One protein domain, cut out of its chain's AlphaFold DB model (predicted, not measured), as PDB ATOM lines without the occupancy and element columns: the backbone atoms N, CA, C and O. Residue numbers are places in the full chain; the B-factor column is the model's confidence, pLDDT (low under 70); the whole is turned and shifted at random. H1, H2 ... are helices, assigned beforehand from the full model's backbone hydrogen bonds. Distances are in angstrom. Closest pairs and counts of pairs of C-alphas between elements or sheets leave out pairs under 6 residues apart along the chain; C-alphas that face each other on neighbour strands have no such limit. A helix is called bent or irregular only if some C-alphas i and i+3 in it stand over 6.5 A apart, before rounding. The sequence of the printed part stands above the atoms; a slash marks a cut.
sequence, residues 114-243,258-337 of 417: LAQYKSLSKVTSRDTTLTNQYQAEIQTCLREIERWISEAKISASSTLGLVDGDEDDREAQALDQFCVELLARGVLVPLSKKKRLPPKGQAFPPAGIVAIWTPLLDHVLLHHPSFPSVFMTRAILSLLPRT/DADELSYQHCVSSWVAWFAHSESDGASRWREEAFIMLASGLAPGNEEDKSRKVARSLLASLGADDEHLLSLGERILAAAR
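This is residues 114 to 243 and 258 to 337 of the 417 residues of an uncharacterized protein of Peniophora sp. CBMAI 1063 (UniProt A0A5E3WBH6). What shape do these atoms draw? Going along the printed part, H1 and the long H2 make a helical hairpin at one side, H2 and H3 meet as a V whose tip, residues 158 to 164, sticks out, and H6 to H10 form an up-and-down bundle of five helices, each running against the one before it. H5 packs on H1, and short H4 packs on H7 of the bundle. What is it made of, and how large is it? The printed part has 210 residues, with ten named helices, H1 to H10 in chain order, and no named strand: all helix. It is compact, with a radius of gyration of the C-alphas of 18.1 A and spans of 55 by 48 by 34 A.

How does H1, residues 114 to 126, stand to what follows? It forms a hairpin with H2, residues 128 to 159, at a shallow tilt of 23 degrees; the closest C-alphas, of Thr 124 and Thr 131, are 5.1 A apart. H2 touches H3, residues 167 to 182, with residues 149 to 157 alone, at a steep tilt of 53 degrees, closest at C-alphas 153 and 174, 5.0 A. H5, residues 207 to 223, touches H1 with residues 211 to 213 alone, closest at C-alphas 212 and 121, 5.4 A. What does H6, residues 227 to 239, touch? It is the hub, touching five helices, among them H3, closest at C-alphas 231 and 179, 5.8 A, and H7, residues 259 to 276, closest at C-alphas 232 and 272, 6.0 A. H5 and H6 only just touch, with 3 pairs of C-alphas within 8 A, only at the corner, closest at C-alphas 221 and 227, 6.1 A. H4, residues 193 to 196, touches H7, closest at C-alphas 196 and 267, 5.0 A. How does the bundle go on? H8, residues 283 to 297, and H9, residues 306 to 318, form a hairpin, closest at C-alphas 291 and 315, 6.2 A; so do H9 and H10, residues 323 to 335, closest at C-alphas 316 and 329, 6.4 A. Are the backbones complete? Every O i to N i+4 pair is within hydrogen-bond range in H1, H3, H6, H7, H8 and H10, against 23 of 28 in H2, 10 of 13 in H5 and 7 of 9 in H9; H4 is too short for one.

Where to begin and end? H1 begins at C-alpha 114 (17.543, -14.659, 16.851), and H10 ends at C-alpha 335 (59.380, -12.807, 18.252). Which helices are long? H2 measures 43.9 A, H7 25.8 A and H5 24.0 A; H2 and H5 are irregular, with C-alphas 133 and 136, and 212 and 215, 7.2 A apart.

Is anything missing? Residues 244 to 257 are not printed, and C-alphas 243 and 258 are 19.8 A apart across the cut. Where is confidence low? The mean pLDDT of the printed part is 80.5; 34 residues are under 70, among them 156 to 166 and 299 to 307.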
ATOM      1  N   LEU A 114      16.584 -14.081  15.902       90.69
ATOM      2  CA  LEU A 114      17.543 -14.659  16.851       90.69
ATOM      3  C   LEU A 114      17.089 -14.471  18.305       90.69
ATOM      4  O   LEU A 114      17.262 -15.369  19.133       90.69
ATOM      5  N   ALA A 115      16.468 -13.335  18.629       89.56
ATOM      6  CA  ALA A 115      15.891 -13.093  19.948       89.56
ATOM      7  C   ALA A 115      14.708 -14.033  20.238       89.56
ATOM      8  O   ALA A 115      14.632 -14.589  21.341       89.56
ATOM      9  N   GLN A 116      13.824 -14.251  19.258       89.88
ATOM     10  CA  GLN A 116      12.719 -15.203  19.364       89.88
ATOM     11  C   GLN A 116      13.249 -16.625  19.573       89.88
ATOM     12  O   GLN A 116      12.887 -17.258  20.567       89.88
ATOM     13  N   TYR A 117      14.168 -17.083  18.718       92.62
ATOM     14  CA  TYR A 117      14.818 -18.387  18.852       92.62
ATOM     15  C   TYR A 117      15.435 -18.563  20.246       92.62
ATOM     16  O   TYR A 117      15.117 -19.511  20.959       92.62
ATOM     17  N   LYS A 118      16.242 -17.594  20.696       91.75
ATOM     18  CA  LYS A 118      16.876 -17.621  22.020       91.75
ATOM     19  C   LYS A 118      15.857 -17.723  23.152       91.75
ATOM     20  O   LYS A 118      16.122 -18.394  24.150       91.75
ATOM     21  N   SER A 119      14.724 -17.029  23.041       89.94
ATOM     22  CA  SER A 119      13.670 -17.070  24.057       89.94
ATOM     23  C   SER A 119      13.052 -18.465  24.169       89.94
ATOM     24  O   SER A 119      12.958 -18.984  25.282       89.94
ATOM     25  N   LEU A 120      12.757 -19.101  23.032       88.06
ATOM     26  CA  LEU A 120      12.203 -20.452  22.953       88.06
ATOM     27  C   LEU A 120      13.214 -21.490  23.450       88.06
ATOM     28  O   LEU A 120      12.912 -22.242  24.375       88.06
ATOM     29  N   SER A 121      14.447 -21.457  22.936       87.81
ATOM     30  CA  SER A 121      15.526 -22.375  23.326       87.81
ATOM     31  C   SER A 121      15.887 -22.270  24.809       87.81
ATOM     32  O   SER A 121      16.234 -23.256  25.453       87.81
ATOM     33  N   LYS A 122      15.776 -21.080  25.408       88.06
ATOM     34  CA  LYS A 122      16.006 -20.898  26.847       88.06
ATOM     35  C   LYS A 122      14.886 -21.497  27.702       88.06
ATOM     36  O   LYS A 122      15.165 -21.928  28.820       88.06
ATOM     37  N   VAL A 123      13.640 -21.475  27.227       86.69
ATOM     38  CA  VAL A 123      12.500 -22.093  27.924       86.69
ATOM     39  C   VAL A 123      12.612 -23.615  27.846       86.69
ATOM     40  O   VAL A 123      12.554 -24.274  28.880       86.69
ATOM     41  N   THR A 124      12.890 -24.166  26.665       85.94
ATOM     42  CA  THR A 124      13.036 -25.620  26.470       85.94
ATOM     43  C   THR A 124      14.289 -26.194  27.132       85.94
ATOM     44  O   THR A 124      14.251 -27.302  27.655       85.94
ATOM     45  N   SER A 125      15.384 -25.428  27.201       82.56
ATOM     46  CA  SER A 125      16.592 -25.822  27.942       82.56
ATOM     47  C   SER A 125      16.362 -25.916  29.457       82.56
ATOM     48  O   SER A 125      17.084 -26.642  30.138       82.56
ATOM     49  N   ARG A 126      15.375 -25.187  29.999       83.12
ATOM     50  CA  ARG A 126      15.020 -25.230  31.426       83.12
ATOM     51  C   ARG A 126      14.010 -26.327  31.733       83.12
ATOM     52  O   ARG A 126      14.203 -27.045  32.707       83.12
ATOM     53  N   ASP A 127      12.996 -26.465  30.883       81.56
ATOM     54  CA  ASP A 127      11.906 -27.421  31.046       81.56
ATOM     55  C   ASP A 127      11.813 -28.322  29.809       81.56
ATOM     56  O   ASP A 127      11.157 -28.004  28.814       81.56
ATOM     57  N   THR A 128      12.448 -29.491  29.884       79.06
ATOM     58  CA  THR A 128      12.516 -30.459  28.775       79.06
ATOM     59  C   THR A 128      11.148 -31.003  28.354       79.06
ATOM     60  O   THR A 128      10.981 -31.458  27.223       79.06
ATOM     61  N   THR A 129      10.138 -30.923  29.223       81.94
ATOM     62  CA  THR A 129       8.748 -31.291  28.914       81.94
ATOM     63  C   THR A 129       8.091 -30.335  27.918       81.94
ATOM     64  O   THR A 129       7.170 -30.734  27.208       81.94
ATOM     65  N   LEU A 130       8.564 -29.086  27.843       82.31
ATOM     66  CA  LEU A 130       8.070 -28.073  26.910       82.31
ATOM     67  C   LEU A 130       8.719 -28.188  25.524       82.31
ATOM     68  O   LEU A 130       8.277 -27.522  24.588       82.31
ATOM     69  N   THR A 131       9.727 -29.052  25.360       78.25
ATOM     70  CA  THR A 131      10.419 -29.262  24.081       78.25
ATOM     71  C   THR A 131       9.444 -29.638  22.974       78.25
ATOM     72  O   THR A 131       9.439 -28.978  21.944       78.25
ATOM     73  N   ASN A 132       8.551 -30.607  23.204       82.56
ATOM     74  CA  ASN A 132       7.562 -31.024  22.199       82.56
ATOM     75  C   ASN A 132       6.545 -29.921  21.868       82.56
ATOM     76  O   ASN A 132       6.052 -29.859  20.746       82.56
ATOM     77  N   GLN A 133       6.231 -29.050  22.831       85.88
ATOM     78  CA  GLN A 133       5.273 -27.962  22.635       85.88
ATOM     79  C   GLN A 133       5.859 -26.857  21.748       85.88
ATOM     80  O   GLN A 133       5.206 -26.421  20.806       85.88
ATOM     81  N   TYR A 134       7.098 -26.438  22.018       87.12
ATOM     82  CA  TYR A 134       7.756 -25.359  21.272       87.12
ATOM     83  C   TYR A 134       8.578 -25.849  20.074       87.12
ATOM     84  O   TYR A 134       9.109 -25.030  19.327       87.12
ATOM     85  N   GLN A 135       8.673 -27.164  19.835       85.88
ATOM     86  CA  GLN A 135       9.443 -27.732  18.722       85.88
ATOM     87  C   GLN A 135       9.015 -27.156  17.368       85.88
ATOM     88  O   GLN A 135       9.869 -26.808  16.556       85.88
ATOM     89  N   ALA A 136       7.708 -27.021  17.122       82.94
ATOM     90  CA  ALA A 136       7.195 -26.481  15.862       82.94
ATOM     91  C   ALA A 136       7.575 -25.002  15.658       82.94
ATOM     92  O   ALA A 136       7.909 -24.591  14.544       82.94
ATOM     93  N   GLU A 137       7.567 -24.214  16.733       86.75
ATOM     94  CA  GLU A 137       7.965 -22.805  16.711       86.75
ATOM     95  C   GLU A 137       9.476 -22.662  16.505       86.75
ATOM     96  O   GLU A 137       9.898 -21.905  15.635       86.75
ATOM     97  N   ILE A 138      10.288 -23.465  17.204       87.62
ATOM     98  CA  ILE A 138      11.748 -23.509  17.020       87.62
ATOM     99  C   ILE A 138      12.094 -23.873  15.571       87.62
ATOM    100  O   ILE A 138      12.897 -23.192  14.942       87.62
ATOM    101  N   GLN A 139      11.446 -24.894  15.005       88.19
ATOM    102  CA  GLN A 139      11.634 -25.285  13.603       88.19
ATOM    103  C   GLN A 139      11.190 -24.195  12.619       88.19
ATOM    104  O   GLN A 139      11.747 -24.073  11.532       88.19
ATOM    105  N   THR A 140      10.199 -23.382  12.987       84.75
ATOM    106  CA  THR A 140       9.789 -22.226  12.179       84.75
ATOM    107  C   THR A 140      10.844 -21.127  12.221       84.75
ATOM    108  O   THR A 140      11.188 -20.597  11.169       84.75
ATOM    109  N   CYS A 141      11.419 -20.841  13.393       89.44
ATOM    110  CA  CYS A 141      12.542 -19.914  13.511       89.44
ATOM    111  C   CYS A 141      13.747 -20.376  12.682       89.44
ATOM    112  O   CYS A 141      14.300 -19.570  11.946       89.44
ATOM    113  N   LEU A 142      14.120 -21.661  12.752       88.44
ATOM    114  CA  LEU A 142      15.230 -22.213  11.963       88.44
ATOM    115  C   LEU A 142      15.005 -22.035  10.453       88.44
ATOM    116  O   LEU A 142      15.875 -21.512   9.766       88.44
ATOM    117  N   ARG A 143      13.803 -22.349   9.951       87.25
ATOM    118  CA  ARG A 143      13.458 -22.132   8.535       87.25
ATOM    119  C   ARG A 143      13.480 -20.663   8.117       87.25
ATOM    120  O   ARG A 143      13.885 -20.364   7.001       87.25
ATOM    121  N   GLU A 144      13.017 -19.748   8.967       83.00
ATOM    122  CA  GLU A 144      13.070 -18.312   8.655       83.00
ATOM    123  C   GLU A 144      14.507 -17.772   8.676       83.00
ATOM    124  O   GLU A 144      14.819 -16.889   7.883       83.00
ATOM    125  N   ILE A 145      15.389 -18.317   9.520       89.56
ATOM    126  CA  ILE A 145      16.825 -17.994   9.516       89.56
ATOM    127  C   ILE A 145      17.483 -18.505   8.229       89.56
ATOM    128  O   ILE A 145      18.191 -17.753   7.573       89.56
ATOM    129  N   GLU A 146      17.191 -19.733   7.809       89.50
ATOM    130  CA  GLU A 146      17.708 -20.284   6.548       89.50
ATOM    131  C   GLU A 146      17.224 -19.484   5.330       89.50
ATOM    132  O   GLU A 146      17.977 -19.131   4.417       89.50
ATOM    133  N   ARG A 147      15.944 -19.110   5.350       85.31
ATOM    134  CA  ARG A 147      15.369 -18.214   4.351       85.31
ATOM    135  C   ARG A 147      16.070 -16.858   4.348       85.31
ATOM    136  O   ARG A 147      16.284 -16.302   3.276       85.31
ATOM    137  N   TRP A 148      16.425 -16.328   5.515       89.56
ATOM    138  CA  TRP A 148      17.188 -15.089   5.619       89.56
ATOM    139  C   TRP A 148      18.580 -15.224   4.993       89.56
ATOM    140  O   TRP A 148      18.967 -14.353   4.220       89.56
ATOM    141  N   ILE A 149      19.300 -16.324   5.246       87.44
ATOM    142  CA  ILE A 149      20.619 -16.584   4.635       87.44
ATOM    143  C   ILE A 149      20.484 -16.654   3.107       87.44
ATOM    144  O   ILE A 149      21.269 -16.048   2.377       87.44
ATOM    145  N   SER A 150      19.423 -17.295   2.613       84.88
ATOM    146  CA  SER A 150      19.098 -17.331   1.182       84.88
ATOM    147  C   SER A 150      18.794 -15.935   0.611       84.88
ATOM    148  O   SER A 150      19.274 -15.588  -0.468       84.88
ATOM    149  N   GLU A 151      18.021 -15.110   1.329       83.88
ATOM    150  CA  GLU A 151      17.732 -13.714   0.963       83.88
ATOM    151  C   GLU A 151      19.029 -12.876   0.917       83.88
ATOM    152  O   GLU A 151      19.243 -12.121  -0.035       83.88
ATOM    153  N   ALA A 152      19.933 -13.064   1.884       84.06
ATOM    154  CA  ALA A 152      21.238 -12.410   1.934       84.06
ATOM    155  C   ALA A 152      22.160 -12.845   0.779       84.06
ATOM    156  O   ALA A 152      22.772 -11.986   0.146       84.06
ATOM    157  N   LYS A 153      22.190 -14.138   0.413       82.31
ATOM    158  CA  LYS A 153      22.946 -14.662  -0.749       82.31
ATOM    159  C   LYS A 153      22.480 -14.027  -2.065       82.31
ATOM    160  O   LYS A 153      23.291 -13.682  -2.925       82.31
ATOM    161  N   ILE A 154      21.172 -13.808  -2.211       77.19
ATOM    162  CA  ILE A 154      20.594 -13.118  -3.374       77.19
ATOM    163  C   ILE A 154      20.954 -11.623  -3.364       77.19
ATOM    164  O   ILE A 154      21.263 -11.057  -4.412       77.19
ATOM    165  N   SER A 155      20.944 -10.977  -2.193       72.44
ATOM    166  CA  SER A 155      21.318  -9.563  -2.047       72.44
ATOM    167  C   SER A 155      22.805  -9.321  -2.356       72.44
ATOM    168  O   SER A 155      23.142  -8.399  -3.105       72.44
ATOM    169  N   ALA A 156      23.688 -10.209  -1.890       65.44
ATOM    170  CA  ALA A 156      25.121 -10.220  -2.193       65.44
ATOM    171  C   ALA A 156      25.396 -10.208  -3.709       65.44
ATOM    172  O   ALA A 156      26.151  -9.367  -4.196       65.44
ATOM    173  N   SER A 157      24.670 -11.038  -4.472       57.78
ATOM    174  CA  SER A 157      24.741 -11.098  -5.943       57.78
ATOM    175  C   SER A 157      24.448  -9.751  -6.630       57.78
ATOM    176  O   SER A 157      25.024  -9.426  -7.665       57.78
ATOM    177  N   SER A 158      23.592  -8.913  -6.032       54.00
ATOM    178  CA  SER A 158      23.229  -7.607  -6.603       54.00
ATOM    179  C   SER A 158      24.231  -6.482  -6.320       54.00
ATOM    180  O   SER A 158      24.200  -5.460  -7.001       54.00
ATOM    181  N   THR A 159      25.123  -6.655  -5.337       49.16
ATOM    182  CA  THR A 159      25.944  -5.555  -4.797       49.16
ATOM    183  C   THR A 159      27.187  -5.258  -5.648       49.16
ATOM    184  O   THR A 159      27.672  -4.132  -5.644       49.16
ATOM    185  N   LEU A 160      27.690  -6.233  -6.415       47.84
ATOM    186  CA  LEU A 160      28.940  -6.096  -7.178       47.84
ATOM    187  C   LEU A 160      28.766  -5.963  -8.696       47.84
ATOM    188  O   LEU A 160      29.756  -5.748  -9.385       47.84
ATOM    189  N   GLY A 161      27.555  -6.105  -9.250       46.38
ATOM    190  CA  GLY A 161      27.328  -6.051 -10.708       46.38
ATOM    191  C   GLY A 161      28.076  -7.124 -11.524       46.38
ATOM    192  O   GLY A 161      27.928  -7.192 -12.742       46.38
ATOM    193  N   LEU A 162      28.854  -7.977 -10.857       45.59
ATOM    194  CA  LEU A 162      29.550  -9.129 -11.397       45.59
ATOM    195  C   LEU A 162      28.599 -10.319 -11.292       45.59
ATOM    196  O   LEU A 162      28.442 -10.926 -10.237       45.59
ATOM    197  N   VAL A 163      27.972 -10.669 -12.413       48.25
ATOM    198  CA  VAL A 163      27.167 -11.897 -12.556       48.25
ATOM    199  C   VAL A 163      28.038 -13.167 -12.400       48.25
ATOM    200  O   VAL A 163      27.506 -14.273 -12.313       48.25
ATOM    201  N   ASP A 164      29.360 -12.996 -12.277       47.50
ATOM    202  CA  ASP A 164      30.408 -14.018 -12.375       47.50
ATOM    203  C   ASP A 164      31.187 -14.261 -11.062       47.50
ATOM    204  O   ASP A 164      32.304 -14.754 -11.090       47.50
ATOM    205  N   GLY A 165      30.654 -13.874  -9.894       54.84
ATOM    206  CA  GLY A 165      31.225 -14.338  -8.615       54.84
ATOM    207  C   GLY A 165      30.839 -15.796  -8.353       54.84
ATOM    208  O   GLY A 165      29.656 -16.112  -8.526       54.84
ATOM    209  N   ASP A 166      31.777 -16.649  -7.936       66.94
ATOM    210  CA  ASP A 166      31.519 -18.065  -7.637       66.94
ATOM    211  C   ASP A 166      30.375 -18.207  -6.611       66.94
ATOM    212  O   ASP A 166      30.199 -17.372  -5.716       66.94
ATOM    213  N   GLU A 167      29.530 -19.242  -6.742       71.50
ATOM    214  CA  GLU A 167      28.403 -19.455  -5.811       71.50
ATOM    215  C   GLU A 167      28.866 -19.567  -4.352       71.50
ATOM    216  O   GLU A 167      28.135 -19.148  -3.444       71.50
ATOM    217  N   ASP A 168      30.084 -20.073  -4.162       75.31
ATOM    218  CA  ASP A 168      30.764 -20.218  -2.879       75.31
ATOM    219  C   ASP A 168      31.110 -18.855  -2.257       75.31
ATOM    220  O   ASP A 168      30.893 -18.657  -1.061       75.31
ATOM    221  N   ASP A 169      31.539 -17.870  -3.055       78.12
ATOM    222  CA  ASP A 169      31.850 -16.517  -2.570       78.12
ATOM    223  C   ASP A 169      30.590 -15.790  -2.085       78.12
ATOM    224  O   ASP A 169      30.588 -15.100  -1.062       78.12
ATOM    225  N   ARG A 170      29.476 -15.978  -2.803       80.50
ATOM    226  CA  ARG A 170      28.175 -15.387  -2.440       80.50
ATOM    227  C   ARG A 170      27.649 -15.977  -1.138       80.50
ATOM    228  O   ARG A 170      27.062 -15.268  -0.320       80.50
ATOM    229  N   GLU A 171      27.834 -17.280  -0.964       86.56
ATOM    230  CA  GLU A 171      27.486 -17.979   0.266       86.56
ATOM    231  C   GLU A 171      28.356 -17.526   1.433       86.56
ATOM    232  O   GLU A 171      27.820 -17.167   2.480       86.56
ATOM    233  N   ALA A 172      29.672 -17.439   1.233       86.75
ATOM    234  CA  ALA A 172      30.596 -16.927   2.235       86.75
ATOM    235  C   ALA A 172      30.224 -15.501   2.675       86.75
ATOM    236  O   ALA A 172      30.213 -15.217   3.870       86.75
ATOM    237  N   GLN A 173      29.834 -14.623   1.745       86.50
ATOM    238  CA  GLN A 173      29.402 -13.258   2.063       86.50
ATOM    239  C   GLN A 173      28.080 -13.208   2.853       86.50
ATOM    240  O   GLN A 173      27.935 -12.405   3.778       86.50
ATOM    241  N   ALA A 174      27.110 -14.061   2.518       89.19
ATOM    242  CA  ALA A 174      25.851 -14.154   3.257       89.19
ATOM    243  C   ALA A 174      26.070 -14.693   4.681       89.19
ATOM    244  O   ALA A 174      25.537 -14.149   5.653       89.19
ATOM    245  N   LEU A 175      26.902 -15.730   4.810       91.00
ATOM    246  CA  LEU A 175      27.306 -16.295   6.095       91.00
ATOM    247  C   LEU A 175      28.117 -15.298   6.920       91.00
ATOM    248  O   LEU A 175      27.985 -15.263   8.140       91.00
ATOM    249  N   ASP A 176      28.914 -14.452   6.281       90.25
ATOM    250  CA  ASP A 176      29.659 -13.400   6.955       90.25
ATOM    251  C   ASP A 176      28.720 -12.367   7.605       90.25
ATOM    252  O   ASP A 176      28.862 -12.072   8.795       90.25
ATOM    253  N   GLN A 177      27.689 -11.905   6.886       90.00
ATOM    254  CA  GLN A 177      26.642 -11.046   7.460       90.00
ATOM    255  C   GLN A 177      25.878 -11.744   8.592       90.00
ATOM    256  O   GLN A 177      25.619 -11.136   9.634       90.00
ATOM    257  N   PHE A 178      25.556 -13.029   8.423       92.69
ATOM    258  CA  PHE A 178      24.964 -13.838   9.488       92.69
ATOM    259  C   PHE A 178      25.866 -13.872  10.734       92.69
ATOM    260  O   PHE A 178      25.386 -13.680  11.852       92.69
ATOM    261  N   CYS A 179      27.178 -14.053  10.559       92.75
ATOM    262  CA  CYS A 179      28.150 -14.095  11.650       92.75
ATOM    263  C   CYS A 179      28.273 -12.755  12.385       92.75
ATOM    264  O   CYS A 179      28.442 -12.752  13.605       92.75
ATOM    265  N   VAL A 180      28.148 -11.622  11.685       90.75
ATOM    266  CA  VAL A 180      28.119 -10.288  12.311       90.75
ATOM    267  C   VAL A 180      26.959 -10.178  13.305       90.75
ATOM    268  O   VAL A 180      27.163  -9.788  14.457       90.75
ATOM    269  N   GLU A 181      25.759 -10.583  12.898       91.12
ATOM    270  CA  GLU A 181      24.574 -10.596  13.765       91.12
ATOM    271  C   GLU A 181      24.693 -11.645  14.882       91.12
ATOM    272  O   GLU A 181      24.299 -11.410  16.026       91.12
ATOM    273  N   LEU A 182      25.293 -12.798  14.583       92.31
ATOM    274  CA  LEU A 182      25.489 -13.880  15.540       92.31
ATOM    275  C   LEU A 182      26.448 -13.481  16.682       92.31
ATOM    276  O   LEU A 182      26.208 -13.814  17.849       92.31
ATOM    277  N   LEU A 183      27.501 -12.723  16.362       91.81
ATOM    278  CA  LEU A 183      28.465 -12.172  17.321       91.81
ATOM    279  C   LEU A 183      27.947 -10.916  18.045       91.81
ATOM    280  O   LEU A 183      28.563 -10.473  19.017       91.81
ATOM    281  N   ALA A 184      26.796 -10.363  17.651       89.19
ATOM    282  CA  ALA A 184      26.238  -9.174  18.280       89.19
ATOM    283  C   ALA A 184      25.915  -9.381  19.774       89.19
ATOM    284  O   ALA A 184      25.510 -10.454  20.249       89.19
ATOM    285  N   ARG A 185      26.046  -8.295  20.551       87.44
ATOM    286  CA  ARG A 185      25.687  -8.273  21.977       87.44
ATOM    287  C   ARG A 185      24.200  -8.613  22.132       87.44
ATOM    288  O   ARG A 185      23.329  -7.895  21.663       87.44
ATOM    289  N   GLY A 186      23.905  -9.681  22.864       82.88
ATOM    290  CA  GLY A 186      22.549 -10.189  23.062       82.88
ATOM    291  C   GLY A 186      22.282 -11.525  22.379       82.88
ATOM    292  O   GLY A 186      21.329 -12.194  22.790       82.88
ATOM    293  N   VAL A 187      23.151 -11.971  21.470       88.25
ATOM    294  CA  VAL A 187      23.041 -13.252  20.757       88.25
ATOM    295  C   VAL A 187      23.998 -14.282  21.375       88.25
ATOM    296  O   VAL A 187      23.716 -14.715  22.511       88.25
ATOM    297  N   LEU A 188      25.112 -14.629  20.707       87.62
ATOM    298  CA  LEU A 188      26.160 -15.503  21.254       87.62
ATOM    299  C   LEU A 188      26.893 -14.847  22.415       87.62
ATOM    300  O   LEU A 188      27.258 -15.537  23.364       87.62
ATOM    301  N   VAL A 189      27.064 -13.523  22.365       88.88
ATOM    302  CA  VAL A 189      27.659 -12.734  23.445       88.88
ATOM    303  C   VAL A 189      26.538 -12.258  24.375       88.88
ATOM    304  O   VAL A 189      25.757 -11.379  24.007       88.88
ATOM    305  N   PRO A 190      26.397 -12.785  25.606       87.38
ATOM    306  CA  PRO A 190      25.338 -12.346  26.510       87.38
ATOM    307  C   PRO A 190      25.468 -10.872  26.902       87.38
ATOM    308  O   PRO A 190      26.567 -10.380  27.122       87.38
ATOM    309  N   LEU A 191      24.349 -10.182  27.141       85.06
ATOM    310  CA  LEU A 191      24.375  -8.787  27.617       85.06
ATOM    311  C   LEU A 191      25.102  -8.631  28.965       85.06
ATOM    312  O   LEU A 191      25.820  -7.663  29.182       85.06
ATOM    313  N   SER A 192      24.959  -9.609  29.862       82.69
ATOM    314  CA  SER A 192      25.605  -9.591  31.178       82.69
ATOM    315  C   SER A 192      27.070 -10.019  31.091       82.69
ATOM    316  O   SER A 192      27.333 -11.195  30.840       82.69
ATOM    317  N   LYS A 193      28.004  -9.130  31.461       80.31
ATOM    318  CA  LYS A 193      29.459  -9.399  31.525       80.31
ATOM    319  C   LYS A 193      29.806 -10.693  32.278       80.31
ATOM    320  O   LYS A 193      30.592 -11.502  31.806       80.31
ATOM    321  N   LYS A 194      29.125 -10.975  33.399       78.44
ATOM    322  CA  LYS A 194      29.330 -12.208  34.195       78.44
ATOM    323  C   LYS A 194      29.015 -13.511  33.451       78.44
ATOM    324  O   LYS A 194      29.483 -14.560  33.864       78.44
ATOM    325  N   LYS A 195      28.184 -13.454  32.406       78.31
ATOM    326  CA  LYS A 195      27.797 -14.620  31.597       78.31
ATOM    327  C   LYS A 195      28.696 -14.806  30.372       78.31
ATOM    328  O   LYS A 195      28.570 -15.828  29.715       78.31
ATOM    329  N   ARG A 196      29.537 -13.811  30.056       80.38
ATOM    330  CA  ARG A 196      30.502 -13.832  28.945       80.38
ATOM    331  C   ARG A 196      31.781 -14.581  29.310       80.38
ATOM    332  O   ARG A 196      32.397 -15.191  28.453       80.38
ATOM    333  N   LEU A 197      32.176 -14.502  30.579       76.38
ATOM    334  CA  LEU A 197      33.416 -15.097  31.055       76.38
ATOM    335  C   LEU A 197      33.264 -16.619  31.176       76.38
ATOM    336  O   LEU A 197      32.268 -17.079  31.753       76.38
ATOM    337  N   PRO A 198      34.239 -17.393  30.680       71.81
ATOM    338  CA  PRO A 198      34.242 -18.829  30.874       71.81
ATOM    339  C   PRO A 198      34.413 -19.177  32.367       71.81
ATOM    340  O   PRO A 198      34.945 -18.374  33.148       71.81
ATOM    341  N   PRO A 199      33.958 -20.364  32.808       69.44
ATOM    342  CA  PRO A 199      34.251 -20.873  34.146       69.44
ATOM    343  C   PRO A 199      35.767 -20.904  34.394       69.44
ATOM    344  O   PRO A 199      36.544 -21.131  33.469       69.44
ATOM    345  N   LYS A 200      36.205 -20.681  35.643       64.06
ATOM    346  CA  LYS A 200      37.639 -20.639  35.990       64.06
ATOM    347  C   LYS A 200      38.367 -21.880  35.449       64.06
ATOM    348  O   LYS A 200      38.069 -22.988  35.882       64.06
ATOM    349  N   GLY A 201      39.324 -21.665  34.544       62.16
ATOM    350  CA  GLY A 201      40.170 -22.718  33.969       62.16
ATOM    351  C   GLY A 201      39.641 -23.387  32.695       62.16
ATOM    352  O   GLY A 201      40.275 -24.325  32.232       62.16
ATOM    353  N   GLN A 202      38.522 -22.936  32.117       67.62
ATOM    354  CA  GLN A 202      38.033 -23.432  30.824       67.62
ATOM    355  C   GLN A 202      38.260 -22.395  29.721       67.62
ATOM    356  O   GLN A 202      38.026 -21.206  29.923       67.62
ATOM    357  N   ALA A 203      38.690 -22.855  28.543       73.38
ATOM    358  CA  ALA A 203      38.783 -22.019  27.345       73.38
ATOM    359  C   ALA A 203      37.415 -21.827  26.661       73.38
ATOM    360  O   ALA A 203      37.257 -20.921  25.852       73.38
ATOM    361  N   PHE A 204      36.416 -22.644  27.013       83.75
ATOM    362  CA  PHE A 204      35.130 -22.756  26.321       83.75
ATOM    363  C   PHE A 204      34.006 -21.924  26.960       83.75
ATOM    364  O   PHE A 204      34.036 -21.656  28.167       83.75
ATOM    365  N   PRO A 205      32.978 -21.532  26.183       85.25
ATOM    366  CA  PRO A 205      31.848 -20.779  26.695       85.25
ATOM    367  C   PRO A 205      31.021 -21.626  27.681       85.25
ATOM    368  O   PRO A 205      31.031 -22.857  27.622       85.25
ATOM    369  N   PRO A 206      30.260 -20.990  28.592       85.94
ATOM    370  CA  PRO A 206      29.433 -21.712  29.554       85.94
ATOM    371  C   PRO A 206      28.459 -22.694  28.881       85.94
ATOM    372  O   PRO A 206      27.693 -22.300  28.000       85.94
ATOM    373  N   ALA A 207      28.403 -23.939  29.371       84.62
ATOM    374  CA  ALA A 207      27.597 -25.024  28.789       84.62
ATOM    375  C   ALA A 207      26.109 -24.675  28.594       84.62
ATOM    376  O   ALA A 207      25.485 -25.101  27.627       84.62
ATOM    377  N   GLY A 208      25.535 -23.851  29.478       84.81
ATOM    378  CA  GLY A 208      24.143 -23.410  29.345       84.81
ATOM    379  C   GLY A 208      23.896 -22.464  28.165       84.81
ATOM    380  O   GLY A 208      22.772 -22.379  27.691       84.81
ATOM    381  N   ILE A 209      24.914 -21.738  27.696       86.75
ATOM    382  CA  ILE A 209      24.813 -20.902  26.492       86.75
ATOM    383  C   ILE A 209      25.059 -21.765  25.255       86.75
ATOM    384  O   ILE A 209      24.327 -21.616  24.282       86.75
ATOM    385  N   VAL A 210      26.020 -22.693  25.323       89.12
ATOM    386  CA  VAL A 210      26.265 -23.686  24.264       89.12
ATOM    387  C   VAL A 210      24.973 -24.434  23.947       89.12
ATOM    388  O   VAL A 210      24.468 -24.305  22.842       89.12
ATOM    389  N   ALA A 211      24.332 -25.050  24.944       88.12
ATOM    390  CA  ALA A 211      23.094 -25.813  24.761       88.12
ATOM    391  C   ALA A 211      21.928 -25.021  24.133       88.12
ATOM    392  O   ALA A 211      21.058 -25.612  23.499       88.12
ATOM    393  N   ILE A 212      21.890 -23.693  24.305       90.50
ATOM    394  CA  ILE A 212      20.860 -22.835  23.697       90.50
ATOM    395  C   ILE A 212      21.092 -22.670  22.193       90.50
ATOM    396  O   ILE A 212      20.117 -22.570  21.452       90.50
ATOM    397  N   TRP A 213      22.352 -22.593  21.762       92.06
ATOM    398  CA  TRP A 213      22.720 -22.248  20.389       92.06
ATOM    399  C   TRP A 213      23.143 -23.448  19.546       92.06
ATOM    400  O   TRP A 213      22.954 -23.391  18.338       92.06
ATOM    401  N   THR A 214      23.628 -24.539  20.151       90.81
ATOM    402  CA  THR A 214      24.042 -25.760  19.440       90.81
ATOM    403  C   THR A 214      23.012 -26.230  18.408       90.81
ATOM    404  O   THR A 214      23.407 -26.400  17.264       90.81
ATOM    405  N   PRO A 215      21.693 -26.309  18.693       91.12
ATOM    406  CA  PRO A 215      20.733 -26.776  17.687       91.12
ATOM    407  C   PRO A 215      20.626 -25.874  16.448       91.12
ATOM    408  O   PRO A 215      20.280 -26.351  15.373       91.12
ATOM    409  N   LEU A 216      20.875 -24.567  16.591       92.81
ATOM    410  CA  LEU A 216      20.909 -23.631  15.465       92.81
ATOM    411  C   LEU A 216      22.243 -23.704  14.728       92.81
ATOM    412  O   LEU A 216      22.241 -23.686  13.504       92.81
ATOM    413  N   LEU A 217      23.359 -23.820  15.451       92.06
ATOM    414  CA  LEU A 217      24.683 -23.966  14.845       92.06
ATOM    415  C   LEU A 217      24.782 -25.268  14.040       92.06
ATOM    416  O   LEU A 217      25.251 -25.232  12.910       92.06
ATOM    417  N   ASP A 218      24.260 -26.376  14.568       90.62
ATOM    418  CA  ASP A 218      24.202 -27.667  13.873       90.62
ATOM    419  C   ASP A 218      23.293 -27.603  12.641       90.62
ATOM    420  O   ASP A 218      23.605 -28.187  11.606       90.62
ATOM    421  N   HIS A 219      22.176 -26.870  12.728       90.75
ATOM    422  CA  HIS A 219      21.286 -26.660  11.586       90.75
ATOM    423  C   HIS A 219      21.992 -25.890  10.467       90.75
ATOM    424  O   HIS A 219      21.982 -26.341   9.327       90.75
ATOM    425  N   VAL A 220      22.652 -24.775  10.793       91.69
ATOM    426  CA  VAL A 220      23.410 -23.988   9.810       91.69
ATOM    427  C   VAL A 220      24.574 -24.804   9.249       91.69
ATOM    428  O   VAL A 220      24.757 -24.818   8.042       91.69
ATOM    429  N   LEU A 221      25.311 -25.546  10.081       90.00
ATOM    430  CA  LEU A 221      26.417 -26.401   9.638       90.00
ATOM    431  C   LEU A 221      25.963 -27.501   8.667       90.00
ATOM    432  O   LEU A 221      26.674 -27.813   7.715       90.00
ATOM    433  N   LEU A 222      24.779 -28.079   8.890       90.00
ATOM    434  CA  LEU A 222      24.202 -29.103   8.017       90.00
ATOM    435  C   LEU A 222      23.867 -28.561   6.619       90.00
ATOM    436  O   LEU A 222      23.980 -29.296   5.639       90.00
ATOM    437  N   HIS A 223      23.435 -27.302   6.532       88.06
ATOM    438  CA  HIS A 223      23.070 -26.647   5.273       88.06
ATOM    439  C   HIS A 223      24.256 -25.939   4.601       88.06
ATOM    440  O   HIS A 223      24.311 -25.888   3.374       88.06
ATOM    441  N   HIS A 224      25.225 -25.474   5.392       89.06
ATOM    442  CA  HIS A 224      26.353 -24.646   4.971       89.06
ATOM    443  C   HIS A 224      27.682 -25.175   5.541       89.06
ATOM    444  O   HIS A 224      28.119 -24.746   6.615       89.06
ATOM    445  N   PRO A 225      28.383 -26.074   4.826       87.88
ATOM    446  CA  PRO A 225      29.647 -26.652   5.292       87.88
ATOM    447  C   PRO A 225      30.787 -25.635   5.481       87.88
ATOM    448  O   PRO A 225      31.710 -25.884   6.253       87.88
ATOM    449  N   SER A 226      30.735 -24.486   4.796       87.38
ATOM    450  CA  SER A 226      31.713 -23.392   4.916       87.38
ATOM    451  C   SER A 226      31.480 -22.491   6.136       87.38
ATOM    452  O   SER A 226      32.318 -21.649   6.458       87.38
ATOM    453  N   PHE A 227      30.371 -22.665   6.863       91.12
ATOM    454  CA  PHE A 227      30.029 -21.822   8.009       91.12
ATOM    455  C   PHE A 227      31.131 -21.735   9.086       91.12
ATOM    456  O   PHE A 227      31.428 -20.614   9.506       91.12
ATOM    457  N   PRO A 228      31.789 -22.829   9.526       90.44
ATOM    458  CA  PRO A 228      32.826 -22.747  10.557       90.44
ATOM    459  C   PRO A 228      34.024 -21.880  10.163       90.44
ATOM    460  O   PRO A 228      34.507 -21.103  10.988       90.44
ATOM    461  N   SER A 229      34.499 -21.975   8.916       88.56
ATOM    462  CA  SER A 229      35.647 -21.186   8.455       88.56
ATOM    463  C   SER A 229      35.293 -19.701   8.351       88.56
ATOM    464  O   SER A 229      36.060 -18.854   8.816       88.56
ATOM    465  N   VAL A 230      34.098 -19.375   7.845       91.06
ATOM    466  CA  VAL A 230      33.581 -17.996   7.785       91.06
ATOM    467  C   VAL A 230      33.384 -17.422   9.190       91.06
ATOM    468  O   VAL A 230      33.850 -16.318   9.482       91.06
ATOM    469  N   PHE A 231      32.767 -18.189  10.096       93.00
ATOM    470  CA  PHE A 231      32.563 -17.787  11.487       93.00
ATOM    471  C   PHE A 231      33.887 -17.486  12.186       93.00
ATOM    472  O   PHE A 231      34.032 -16.428  12.800       93.00
ATOM    473  N   MET A 232      34.865 -18.390  12.085       89.31
ATOM    474  CA  MET A 232      36.161 -18.194  12.730       89.31
ATOM    475  C   MET A 232      36.926 -17.024  12.131       89.31
ATOM    476  O   MET A 232      37.471 -16.231  12.893       89.31
ATOM    477  N   THR A 233      36.900 -16.858  10.810       90.44
ATOM    478  CA  THR A 233      37.501 -15.699  10.141       90.44
ATOM    479  C   THR A 233      36.920 -14.397  10.686       90.44
ATOM    480  O   THR A 233      37.652 -13.539  11.182       90.44
ATOM    481  N   ARG A 234      35.589 -14.265  10.692       92.00
ATOM    482  CA  ARG A 234      34.902 -13.070  11.201       92.00
ATOM    483  C   ARG A 234      35.170 -12.839  12.690       92.00
ATOM    484  O   ARG A 234      35.414 -11.703  13.102       92.00
ATOM    485  N   ALA A 235      35.152 -13.897  13.497       90.56
ATOM    486  CA  ALA A 235      35.434 -13.824  14.925       90.56
ATOM    487  C   ALA A 235      36.880 -13.382  15.197       90.56
ATOM    488  O   ALA A 235      37.093 -12.478  16.003       90.56
ATOM    489  N   ILE A 236      37.864 -13.943  14.492       88.88
ATOM    490  CA  ILE A 236      39.285 -13.587  14.610       88.88
ATOM    491  C   ILE A 236      39.527 -12.144  14.175       88.88
ATOM    492  O   ILE A 236      40.167 -11.392  14.908       88.88
ATOM    493  N   LEU A 237      38.946 -11.716  13.052       87.75
ATOM    494  CA  LEU A 237      39.021 -10.324  12.601       87.75
ATOM    495  C   LEU A 237      38.423  -9.342  13.621       87.75
ATOM    496  O   LEU A 237      38.865  -8.202  13.694       87.75
ATOM    497  N   SER A 238      37.449  -9.771  14.433       86.88
ATOM    498  CA  SER A 238      36.915  -8.946  15.527       86.88
ATOM    499  C   SER A 238      37.828  -8.873  16.761       86.88
ATOM    500  O   SER A 238      37.668  -7.973  17.583       86.88
ATOM    501  N   LEU A 239      38.773  -9.810  16.900       83.94
ATOM    502  CA  LEU A 239      39.766  -9.853  17.981       83.94
ATOM    503  C   LEU A 239      41.072  -9.142  17.610       83.94
ATOM    504  O   LEU A 239      41.803  -8.705  18.499       83.94
ATOM    505  N   LEU A 240      41.382  -9.054  16.316       81.19
ATOM    506  CA  LEU A 240      42.562  -8.364  15.812       81.19
ATOM    507  C   LEU A 240      42.315  -6.844  15.743       81.19
ATOM    508  O   LEU A 240      41.208  -6.409  15.418       81.19
ATOM    509  N   PRO A 241      43.327  -6.007  16.039       67.25
ATOM    510  CA  PRO A 241      43.212  -4.565  15.847       67.25
ATOM    511  C   PRO A 241      42.938  -4.256  14.370       67.25
ATOM    512  O   PRO A 241      43.605  -4.804  13.495       67.25
ATOM    513  N   ARG A 242      41.986  -3.361  14.079       62.50
ATOM    514  CA  ARG A 242      41.751  -2.886  12.706       62.50
ATOM    515  C   ARG A 242      43.005  -2.161  12.215       62.50
ATOM    516  O   ARG A 242      43.420  -1.178  12.826       62.50
ATOM    517  N   THR A 243      43.624  -2.652  11.147       46.44
ATOM    518  CA  THR A 243      44.806  -2.020  10.561       46.44
ATOM    519  C   THR A 243      44.417  -0.737   9.820       46.44
ATOM    520  O   THR A 243      43.711  -0.796   8.816       46.44
ATOM    521  N   ASP A 258      37.778  -0.260  27.745       73.50
ATOM    522  CA  ASP A 258      36.515  -0.521  28.439       73.50
ATOM    523  C   ASP A 258      36.448  -2.003  28.844       73.50
ATOM    524  O   ASP A 258      36.564  -2.912  28.020       73.50
ATOM    525  N   ALA A 259      36.234  -2.268  30.134       76.31
ATOM    526  CA  ALA A 259      36.041  -3.615  30.655       76.31
ATOM    527  C   ALA A 259      34.886  -4.367  29.953       76.31
ATOM    528  O   ALA A 259      34.815  -5.595  30.029       76.31
ATOM    529  N   ASP A 260      33.943  -3.661  29.311       79.81
ATOM    530  CA  ASP A 260      32.967  -4.285  28.407       79.81
ATOM    531  C   ASP A 260      33.626  -4.934  27.186       79.81
ATOM    532  O   ASP A 260      33.324  -6.094  26.904       79.81
ATOM    533  N   GLU A 261      34.548  -4.237  26.526       82.50
ATOM    534  CA  GLU A 261      35.207  -4.687  25.299       82.50
ATOM    535  C   GLU A 261      36.106  -5.899  25.557       82.50
ATOM    536  O   GLU A 261      36.000  -6.916  24.877       82.50
ATOM    537  N   LEU A 262      36.879  -5.886  26.648       82.62
ATOM    538  CA  LEU A 262      37.652  -7.066  27.065       82.62
ATOM    539  C   LEU A 262      36.749  -8.277  27.341       82.62
ATOM    540  O   LEU A 262      37.067  -9.406  26.969       82.62
ATOM    541  N   SER A 263      35.592  -8.064  27.979       85.62
ATOM    542  CA  SER A 263      34.642  -9.155  28.238       85.62
ATOM    543  C   SER A 263      33.971  -9.680  26.965       85.62
ATOM    544  O   SER A 263      33.582 -10.847  26.923       85.62
ATOM    545  N   TYR A 264      33.818  -8.830  25.947       88.56
ATOM    546  CA  TYR A 264      33.358  -9.217  24.617       88.56
ATOM    547  C   TYR A 264      34.416 -10.087  23.930       88.56
ATOM    548  O   TYR A 264      34.114 -11.227  23.578       88.56
ATOM    549  N   GLN A 265      35.664  -9.613  23.867       87.19
ATOM    550  CA  GLN A 265      36.788 -10.334  23.264       87.19
ATOM    551  C   GLN A 265      36.979 -11.723  23.883       87.19
ATOM    552  O   GLN A 265      37.070 -12.711  23.160       87.19
ATOM    553  N   HIS A 266      36.949 -11.833  25.216       87.12
ATOM    554  CA  HIS A 266      37.034 -13.131  25.894       87.12
ATOM    555  C   HIS A 266      35.890 -14.087  25.518       87.12
ATOM    556  O   HIS A 266      36.109 -15.287  25.362       87.12
ATOM    557  N   CYS A 267      34.668 -13.572  25.361       89.31
ATOM    558  CA  CYS A 267      33.526 -14.390  24.956       89.31
ATOM    559  C   CYS A 267      33.710 -14.930  23.537       89.31
ATOM    560  O   CYS A 267      33.470 -16.111  23.291       89.31
ATOM    561  N   VAL A 268      34.130 -14.063  22.611       90.25
ATOM    562  CA  VAL A 268      34.372 -14.428  21.211       90.25
ATOM    563  C   VAL A 268      35.515 -15.436  21.118       90.25
ATOM    564  O   VAL A 268      35.349 -16.467  20.474       90.25
ATOM    565  N   SER A 269      36.623 -15.220  21.838       89.50
ATOM    566  CA  SER A 269      37.732 -16.179  21.864       89.50
ATOM    567  C   SER A 269      37.302 -17.550  22.370       89.50
ATOM    568  O   SER A 269      37.721 -18.564  21.823       89.50
ATOM    569  N   SER A 270      36.417 -17.600  23.370       89.94
ATOM    570  CA  SER A 270      35.906 -18.874  23.867       89.94
ATOM    571  C   SER A 270      35.073 -19.618  22.825       89.94
ATOM    572  O   SER A 270      35.199 -20.835  22.708       89.94
ATOM    573  N   TRP A 271      34.255 -18.911  22.041       90.88
ATOM    574  CA  TRP A 271      33.511 -19.518  20.935       90.88
ATOM    575  C   TRP A 271      34.426 -20.029  19.821       90.88
ATOM    576  O   TRP A 271      34.199 -21.133  19.335       90.88
ATOM    577  N   VAL A 272      35.478 -19.286  19.462       90.12
ATOM    578  CA  VAL A 272      36.481 -19.753  18.488       90.12
ATOM    579  C   VAL A 272      37.168 -21.022  18.991       90.12
ATOM    580  O   VAL A 272      37.237 -22.004  18.260       90.12
ATOM    581  N   ALA A 273      37.594 -21.048  20.258       88.88
ATOM    582  CA  ALA A 273      38.171 -22.246  20.860       88.88
ATOM    583  C   ALA A 273      37.185 -23.427  20.829       88.88
ATOM    584  O   ALA A 273      37.580 -24.537  20.490       88.88
ATOM    585  N   TRP A 274      35.903 -23.201  21.125       88.94
ATOM    586  CA  TRP A 274      34.878 -24.248  21.083       88.94
ATOM    587  C   TRP A 274      34.677 -24.827  19.677       88.94
ATOM    588  O   TRP A 274      34.694 -26.044  19.527       88.94
ATOM    589  N   PHE A 275      34.564 -23.985  18.645       85.94
ATOM    590  CA  PHE A 275      34.452 -24.445  17.253       85.94
ATOM    591  C   PHE A 275      35.704 -25.183  16.779       85.94
ATOM    592  O   PHE A 275      35.608 -26.209  16.106       85.94
ATOM    593  N   ALA A 276      36.882 -24.693  17.164       84.38
ATOM    594  CA  ALA A 276      38.147 -25.318  16.817       84.38
ATOM    595  C   ALA A 276      38.332 -26.698  17.467       84.38
ATOM    596  O   ALA A 276      39.019 -27.533  16.893       84.38
ATOM    597  N   HIS A 277      37.731 -26.960  18.631       81.56
ATOM    598  CA  HIS A 277      37.847 -28.238  19.353       81.56
ATOM    599  C   HIS A 277      36.577 -29.104  19.259       81.56
ATOM    600  O   HIS A 277      36.464 -30.113  19.952       81.56
ATOM    601  N   SER A 278      35.608 -28.719  18.423       79.19
ATOM    602  CA  SER A 278      34.399 -29.509  18.178       79.19
ATOM    603  C   SER A 278      34.723 -30.764  17.354       79.19
ATOM    604  O   SER A 278      35.539 -30.706  16.436       79.19
ATOM    605  N   GLU A 279      34.067 -31.892  17.642       64.88
ATOM    606  CA  GLU A 279      34.245 -33.184  16.946       64.88
ATOM    607  C   GLU A 279      33.529 -33.238  15.579       64.88
ATOM    608  O   GLU A 279      32.818 -34.193  15.269       64.88
ATOM    609  N   SER A 280      33.655 -32.202  14.752       66.88
ATOM    610  CA  SER A 280      33.059 -32.189  13.410       66.88
ATOM    611  C   SER A 280      34.084 -32.503  12.322       66.88
ATOM    612  O   SER A 280      35.267 -32.175  12.436       66.88
ATOM    613  N   ASP A 281      33.616 -33.133  11.247       58.84
ATOM    614  CA  ASP A 281      34.425 -33.473  10.077       58.84
ATOM    615  C   ASP A 281      34.970 -32.174   9.449       58.84
ATOM    616  O   ASP A 281      34.200 -31.321   9.013       58.84
ATOM    617  N   GLY A 282      36.288 -31.956   9.520       64.69
ATOM    618  CA  GLY A 282      36.942 -30.691   9.141       64.69
ATOM    619  C   GLY A 282      37.512 -29.848  10.292       64.69
ATOM    620  O   GLY A 282      38.219 -28.877  10.017       64.69
ATOM    621  N   ALA A 283      37.308 -30.253  11.557       73.00
ATOM    622  CA  ALA A 283      37.793 -29.554  12.757       73.00
ATOM    623  C   ALA A 283      39.267 -29.140  12.702       73.00
ATOM    624  O   ALA A 283      39.619 -28.013  13.047       73.00
ATOM    625  N   SER A 284      40.126 -30.043  12.228       77.44
ATOM    626  CA  SER A 284      41.562 -29.789  12.115       77.44
ATOM    627  C   SER A 284      41.887 -28.736  11.055       77.44
ATOM    628  O   SER A 284      42.686 -27.844  11.315       77.44
ATOM    629  N   ARG A 285      41.218 -28.777   9.893       82.25
ATOM    630  CA  ARG A 285      41.510 -27.881   8.763       82.25
ATOM    631  C   ARG A 285      41.240 -26.427   9.123       82.25
ATOM    632  O   ARG A 285      42.107 -25.574   8.973       82.25
ATOM    633  N   TRP A 286      40.041 -26.129   9.609       82.81
ATOM    634  CA  TRP A 286      39.714 -24.744   9.925       82.81
ATOM    635  C   TRP A 286      40.445 -24.266  11.189       82.81
ATOM    636  O   TRP A 286      40.692 -23.071  11.327       82.81
ATOM    637  N   ARG A 287      40.840 -25.170  12.102       84.62
ATOM    638  CA  ARG A 287      41.703 -24.839  13.250       84.62
ATOM    639  C   ARG A 287      43.076 -24.369  12.777       84.62
ATOM    640  O   ARG A 287      43.568 -23.368  13.290       84.62
ATOM    641  N   GLU A 288      43.665 -25.051  11.798       85.06
ATOM    642  CA  GLU A 288      44.915 -24.632  11.155       85.06
ATOM    643  C   GLU A 288      44.753 -23.273  10.456       85.06
ATOM    644  O   GLU A 288      45.553 -22.368  10.690       85.06
ATOM    645  N   GLU A 289      43.685 -23.079   9.676       85.50
ATOM    646  CA  GLU A 289      43.382 -21.795   9.017       85.50
ATOM    647  C   GLU A 289      43.227 -20.650  10.043       85.50
ATOM    648  O   GLU A 289      43.813 -19.575   9.889       85.50
ATOM    649  N   ALA A 290      42.501 -20.897  11.138       86.12
ATOM    650  CA  ALA A 290      42.328 -19.967  12.253       86.12
ATOM    651  C   ALA A 290      43.653 -19.647  12.962       86.12
ATOM    652  O   ALA A 290      43.916 -18.487  13.291       86.12
ATOM    653  N   PHE A 291      44.498 -20.657  13.184       87.50
ATOM    654  CA  PHE A 291      45.825 -20.485  13.767       87.50
ATOM    655  C   PHE A 291      46.700 -19.596  12.880       87.50
ATOM    656  O   PHE A 291      47.287 -18.636  13.374       87.50
ATOM    657  N   ILE A 292      46.743 -19.868  11.572       85.19
ATOM    658  CA  ILE A 292      47.522 -19.089  10.600       85.19
ATOM    659  C   ILE A 292      47.035 -17.637  10.556       85.19
ATOM    660  O   ILE A 292      47.856 -16.722  10.588       85.19
ATOM    661  N   MET A 293      45.719 -17.410  10.537       85.38
ATOM    662  CA  MET A 293      45.133 -16.065  10.513       85.38
ATOM    663  C   MET A 293      45.431 -15.265  11.787       85.38
ATOM    664  O   MET A 293      45.749 -14.077  11.725       85.38
ATOM    665  N   LEU A 294      45.344 -15.899  12.959       85.12
ATOM    666  CA  LEU A 294      45.717 -15.252  14.217       85.12
ATOM    667  C   LEU A 294      47.219 -14.984  14.285       85.12
ATOM    668  O   LEU A 294      47.623 -13.909  14.717       85.12
ATOM    669  N   ALA A 295      48.041 -15.940  13.856       83.12
ATOM    670  CA  ALA A 295      49.488 -15.804  13.831       83.12
ATOM    671  C   ALA A 295      49.946 -14.663  12.910       83.12
ATOM    672  O   ALA A 295      50.810 -13.881  13.301       83.12
ATOM    673  N   SER A 296      49.342 -14.526  11.724       82.75
ATOM    674  CA  SER A 296      49.648 -13.441  10.785       82.75
ATOM    675  C   SER A 296      49.175 -12.081  11.302       82.75
ATOM    676  O   SER A 296      49.912 -11.103  11.214       82.75
ATOM    677  N   GLY A 297      47.995 -12.018  11.925       76.19
ATOM    678  CA  GLY A 297      47.477 -10.801  12.555       76.19
ATOM    679  C   GLY A 297      48.240 -10.354  13.809       76.19
ATOM    680  O   GLY A 297      48.168  -9.189  14.196       76.19
ATOM    681  N   LEU A 298      48.976 -11.270  14.447       76.06
ATOM    682  CA  LEU A 298      49.818 -11.021  15.623       76.06
ATOM    683  C   LEU A 298      51.303 -10.803  15.274       76.06
ATOM    684  O   LEU A 298      52.127 -10.768  16.192       76.06
ATOM    685  N   ALA A 299      51.638 -10.664  13.982       65.62
ATOM    686  CA  ALA A 299      52.991 -10.420  13.480       65.62
ATOM    687  C   ALA A 299      53.715  -9.281  14.236       65.62
ATOM    688  O   ALA A 299      53.062  -8.369  14.756       65.62
ATOM    689  N   PRO A 300      55.062  -9.324  14.328       58.31
ATOM    690  CA  PRO A 300      55.834  -8.438  15.194       58.31
ATOM    691  C   PRO A 300      55.704  -6.977  14.752       58.31
ATOM    692  O   PRO A 300      56.347  -6.509  13.820       58.31
ATOM    693  N   GLY A 301      54.842  -6.254  15.456       52.56
ATOM    694  CA  GLY A 301      54.595  -4.832  15.300       52.56
ATOM    695  C   GLY A 301      54.016  -4.312  16.608       52.56
ATOM    696  O   GLY A 301      53.038  -4.859  17.111       52.56
ATOM    697  N   ASN A 302      54.689  -3.318  17.173       48.09
ATOM    698  CA  ASN A 302      54.545  -2.714  18.498       48.09
ATOM    699  C   ASN A 302      53.231  -2.885  19.298       48.09
ATOM    700  O   ASN A 302      52.118  -2.825  18.779       48.09
ATOM    701  N   GLU A 303      53.459  -2.954  20.613       52.72
ATOM    702  CA  GLU A 303      52.601  -2.602  21.754       52.72
ATOM    703  C   GLU A 303      51.943  -3.731  22.566       52.72
ATOM    704  O   GLU A 303      51.320  -4.683  22.072       52.72
ATOM    705  N   GLU A 304      52.102  -3.566  23.885       54.03
ATOM    706  CA  GLU A 304      51.537  -4.315  25.011       54.03
ATOM    707  C   GLU A 304      50.022  -4.118  25.137       54.03
ATOM    708  O   GLU A 304      49.470  -3.943  26.225       54.03
ATOM    709  N   ASP A 305      49.321  -4.144  24.012       59.66
ATOM    710  CA  ASP A 305      47.914  -3.822  24.006       59.66
ATOM    711  C   ASP A 305      47.142  -4.939  24.730       59.66
ATOM    712  O   ASP A 305      47.277  -6.133  24.415       59.66
ATOM    713  N   LYS A 306      46.371  -4.591  25.775       60.06
ATOM    714  CA  LYS A 306      45.622  -5.592  26.564       60.06
ATOM    715  C   LYS A 306      44.631  -6.343  25.660       60.06
ATOM    716  O   LYS A 306      44.354  -7.509  25.930       60.06
ATOM    717  N   SER A 307      44.181  -5.704  24.576       58.69
ATOM    718  CA  SER A 307      43.365  -6.278  23.495       58.69
ATOM    719  C   SER A 307      44.016  -7.522  22.866       58.69
ATOM    720  O   SER A 307      43.383  -8.563  22.692       58.69
ATOM    721  N   ARG A 308      45.335  -7.483  22.646       73.31
ATOM    722  CA  ARG A 308      46.104  -8.582  22.050       73.31
ATOM    723  C   ARG A 308      46.339  -9.734  23.021       73.31
ATOM    724  O   ARG A 308      46.641 -10.838  22.581       73.31
ATOM    725  N   LYS A 309      46.195  -9.537  24.339       78.81
ATOM    726  CA  LYS A 309      46.357 -10.628  25.324       78.81
ATOM    727  C   LYS A 309      45.336 -11.743  25.103       78.81
ATOM    728  O   LYS A 309      45.691 -12.913  25.230       78.81
ATOM    729  N   VAL A 310      44.104 -11.391  24.732       82.44
ATOM    730  CA  VAL A 310      43.051 -12.369  24.429       82.44
ATOM    731  C   VAL A 310      43.401 -13.164  23.171       82.44
ATOM    732  O   VAL A 310      43.381 -14.391  23.207       82.44
ATOM    733  N   ALA A 311      43.811 -12.486  22.096       84.06
ATOM    734  CA  ALA A 311      44.222 -13.128  20.846       84.06
ATOM    735  C   ALA A 311      45.450 -14.044  21.026       84.06
ATOM    736  O   ALA A 311      45.465 -15.163  20.519       84.06
ATOM    737  N   ARG A 312      46.447 -13.628  21.823       82.75
ATOM    738  CA  ARG A 312      47.618 -14.458  22.168       82.75
ATOM    739  C   ARG A 312      47.232 -15.695  22.988       82.75
ATOM    740  O   ARG A 312      47.738 -16.782  22.730       82.75
ATOM    741  N   SER A 313      46.319 -15.546  23.954       84.75
ATOM    742  CA  SER A 313      45.792 -16.680  24.726       84.75
ATOM    743  C   SER A 313      45.006 -17.652  23.846       84.75
ATOM    744  O   SER A 313      45.078 -18.859  24.064       84.75
ATOM    745  N   LEU A 314      44.263 -17.136  22.863       85.94
ATOM    746  CA  LEU A 314      43.540 -17.951  21.894       85.94
ATOM    747  C   LEU A 314      44.510 -18.733  21.000       85.94
ATOM    748  O   LEU A 314      44.342 -19.940  20.867       85.94
ATOM    749  N   LEU A 315      45.559 -18.089  20.475       85.19
ATOM    750  CA  LEU A 315      46.595 -18.745  19.667       85.19
ATOM    751  C   LEU A 315      47.225 -19.936  20.408       85.19
ATOM    752  O   LEU A 315      47.320 -21.025  19.850       85.19
ATOM    753  N   ALA A 316      47.573 -19.754  21.687       84.06
ATOM    754  CA  ALA A 316      48.094 -20.832  22.527       84.06
ATOM    755  C   ALA A 316      47.078 -21.972  22.720       84.06
ATOM    756  O   ALA A 316      47.453 -23.138  22.690       84.06
ATOM    757  N   SER A 317      45.788 -21.651  22.883       84.75
ATOM    758  CA  SER A 317      44.742 -22.675  23.014       84.75
ATOM    759  C   SER A 317      44.480 -23.446  21.719       84.75
ATOM    760  O   SER A 317      44.177 -24.626  21.788       84.75
ATOM    761  N   LEU A 318      44.621 -22.816  20.547       84.00
ATOM    762  CA  LEU A 318      44.432 -23.476  19.250       84.00
ATOM    763  C   LEU A 318      45.577 -24.435  18.905       84.00
ATOM    764  O   LEU A 318      45.349 -25.425  18.219       84.00
ATOM    765  N   GLY A 319      46.791 -24.141  19.377       79.31
ATOM    766  CA  GLY A 319      47.957 -25.010  19.217       79.31
ATOM    767  C   GLY A 319      48.093 -26.092  20.291       79.31
ATOM    768  O   GLY A 319      48.990 -26.912  20.185       79.31
ATOM    769  N   ALA A 320      47.244 -26.121  21.327       79.25
ATOM    770  CA  ALA A 320      47.420 -27.023  22.472       79.25
ATOM    771  C   ALA A 320      47.367 -28.520  22.108       79.25
ATOM    772  O   ALA A 320      48.026 -29.327  22.761       79.25
ATOM    773  N   ASP A 321      46.611 -28.867  21.065       75.25
ATOM    774  CA  ASP A 321      46.427 -30.249  20.608       75.25
ATOM    775  C   ASP A 321      47.508 -30.717  19.612       75.25
ATOM    776  O   ASP A 321      47.587 -31.910  19.318       75.25
ATOM    777  N   ASP A 322      48.342 -29.808  19.089       77.81
ATOM    778  CA  ASP A 322      49.376 -30.103  18.090       77.81
ATOM    779  C   ASP A 322      50.724 -29.498  18.508       77.81
ATOM    780  O   ASP A 322      50.923 -28.282  18.503       77.81
ATOM    781  N   GLU A 323      51.680 -30.369  18.834       79.31
ATOM    782  CA  GLU A 323      53.031 -30.002  19.272       79.31
ATOM    783  C   GLU A 323      53.749 -29.078  18.268       79.31
ATOM    784  O   GLU A 323      54.476 -28.161  18.663       79.31
ATOM    785  N   HIS A 324      53.502 -29.258  16.966       79.38
ATOM    786  CA  HIS A 324      54.089 -28.418  15.928       79.38
ATOM    787  C   HIS A 324      53.484 -27.008  15.945       79.38
ATOM    788  O   HIS A 324      54.231 -26.025  15.976       79.38
ATOM    789  N   LEU A 325      52.154 -26.887  15.992       79.31
ATOM    790  CA  LEU A 325      51.476 -25.587  16.087       79.31
ATOM    791  C   LEU A 325      51.804 -24.867  17.396       79.31
ATOM    792  O   LEU A 325      52.010 -23.653  17.388       79.31
ATOM    793  N   LEU A 326      51.926 -25.597  18.505       78.81
ATOM    794  CA  LEU A 326      52.347 -25.042  19.787       78.81
ATOM    795  C   LEU A 326      53.744 -24.416  19.686       78.81
ATOM    796  O   LEU A 326      53.919 -23.248  20.033       78.81
ATOM    797  N   SER A 327      54.712 -25.147  19.124       80.44
ATOM    798  CA  SER A 327      56.082 -24.651  18.936       80.44
ATOM    799  C   SER A 327      56.152 -23.428  18.010       80.44
ATOM    800  O   SER A 327      56.898 -22.480  18.271       80.44
ATOM    801  N   LEU A 328      55.351 -23.403  16.937       78.62
ATOM    802  CA  LEU A 328      55.259 -22.257  16.032       78.62
ATOM    803  C   LEU A 328      54.623 -21.054  16.729       78.62
ATOM    804  O   LEU A 328      55.126 -19.938  16.603       78.62
ATOM    805  N   GLY A 329      53.558 -21.282  17.495       76.19
ATOM    806  CA  GLY A 329      52.871 -20.252  18.264       76.19
ATOM    807  C   GLY A 329      53.802 -19.617  19.289       76.19
ATOM    808  O   GLY A 329      53.890 -18.394  19.361       76.19
ATOM    809  N   GLU A 330      54.569 -20.426  20.021       78.25
ATOM    810  CA  GLU A 330      55.585 -19.943  20.958       78.25
ATOM    811  C   GLU A 330      56.656 -19.096  20.268       78.25
ATOM    812  O   GLU A 330      56.989 -18.023  20.769       78.25
ATOM    813  N   ARG A 331      57.151 -19.516  19.098       77.31
ATOM    814  CA  ARG A 331      58.139 -18.748  18.321       77.31
ATOM    815  C   ARG A 331      57.589 -17.407  17.841       77.31
ATOM    816  O   ARG A 331      58.286 -16.401  17.937       77.31
ATOM    817  N   ILE A 332      56.344 -17.377  17.370       74.94
ATOM    818  CA  ILE A 332      55.666 -16.153  16.914       74.94
ATOM    819  C   ILE A 332      55.430 -15.204  18.095       74.94
ATOM    820  O   ILE A 332      55.718 -14.012  18.012       74.94
ATOM    821  N   LEU A 333      54.981 -15.737  19.234       72.25
ATOM    822  CA  LEU A 333      54.787 -14.964  20.461       72.25
ATOM    823  C   LEU A 333      56.111 -14.471  21.063       72.25
ATOM    824  O   LEU A 333      56.133 -13.382  21.636       72.25
ATOM    825  N   ALA A 334      57.194 -15.245  20.946       71.00
ATOM    826  CA  ALA A 334      58.532 -14.868  21.395       71.00
ATOM    827  C   ALA A 334      59.137 -13.766  20.516       71.00
ATOM    828  O   ALA A 334      59.677 -12.804  21.054       71.00
ATOM    829  N   ALA A 335      58.971 -13.852  19.192       65.12
ATOM    830  CA  ALA A 335      59.380 -12.807  18.252       65.12
ATOM    831  C   ALA A 335      58.600 -11.489  18.445       65.12
ATOM    832  O   ALA A 335      59.098 -10.419  18.112       65.12
ATOM    833  N   ALA A 336      57.386 -11.556  19.005       58.84
ATOM    834  CA  ALA A 336      56.531 -10.400  19.271       58.84
ATOM    835  C   ALA A 336      56.751  -9.734  20.648       58.84
ATOM    836  O   ALA A 336      56.085  -8.735  20.943       58.84
ATOM    837  N   ARG A 337      57.621 -10.269  21.522       57.22
ATOM    838  CA  ARG A 337      57.987  -9.594  22.780       57.22
ATOM    839  C   ARG A 337      59.076  -8.553  22.500       57.22
ATOM    840  O   ARG A 337      60.071  -8.907  21.870       57.22
TER     841      ARG A 337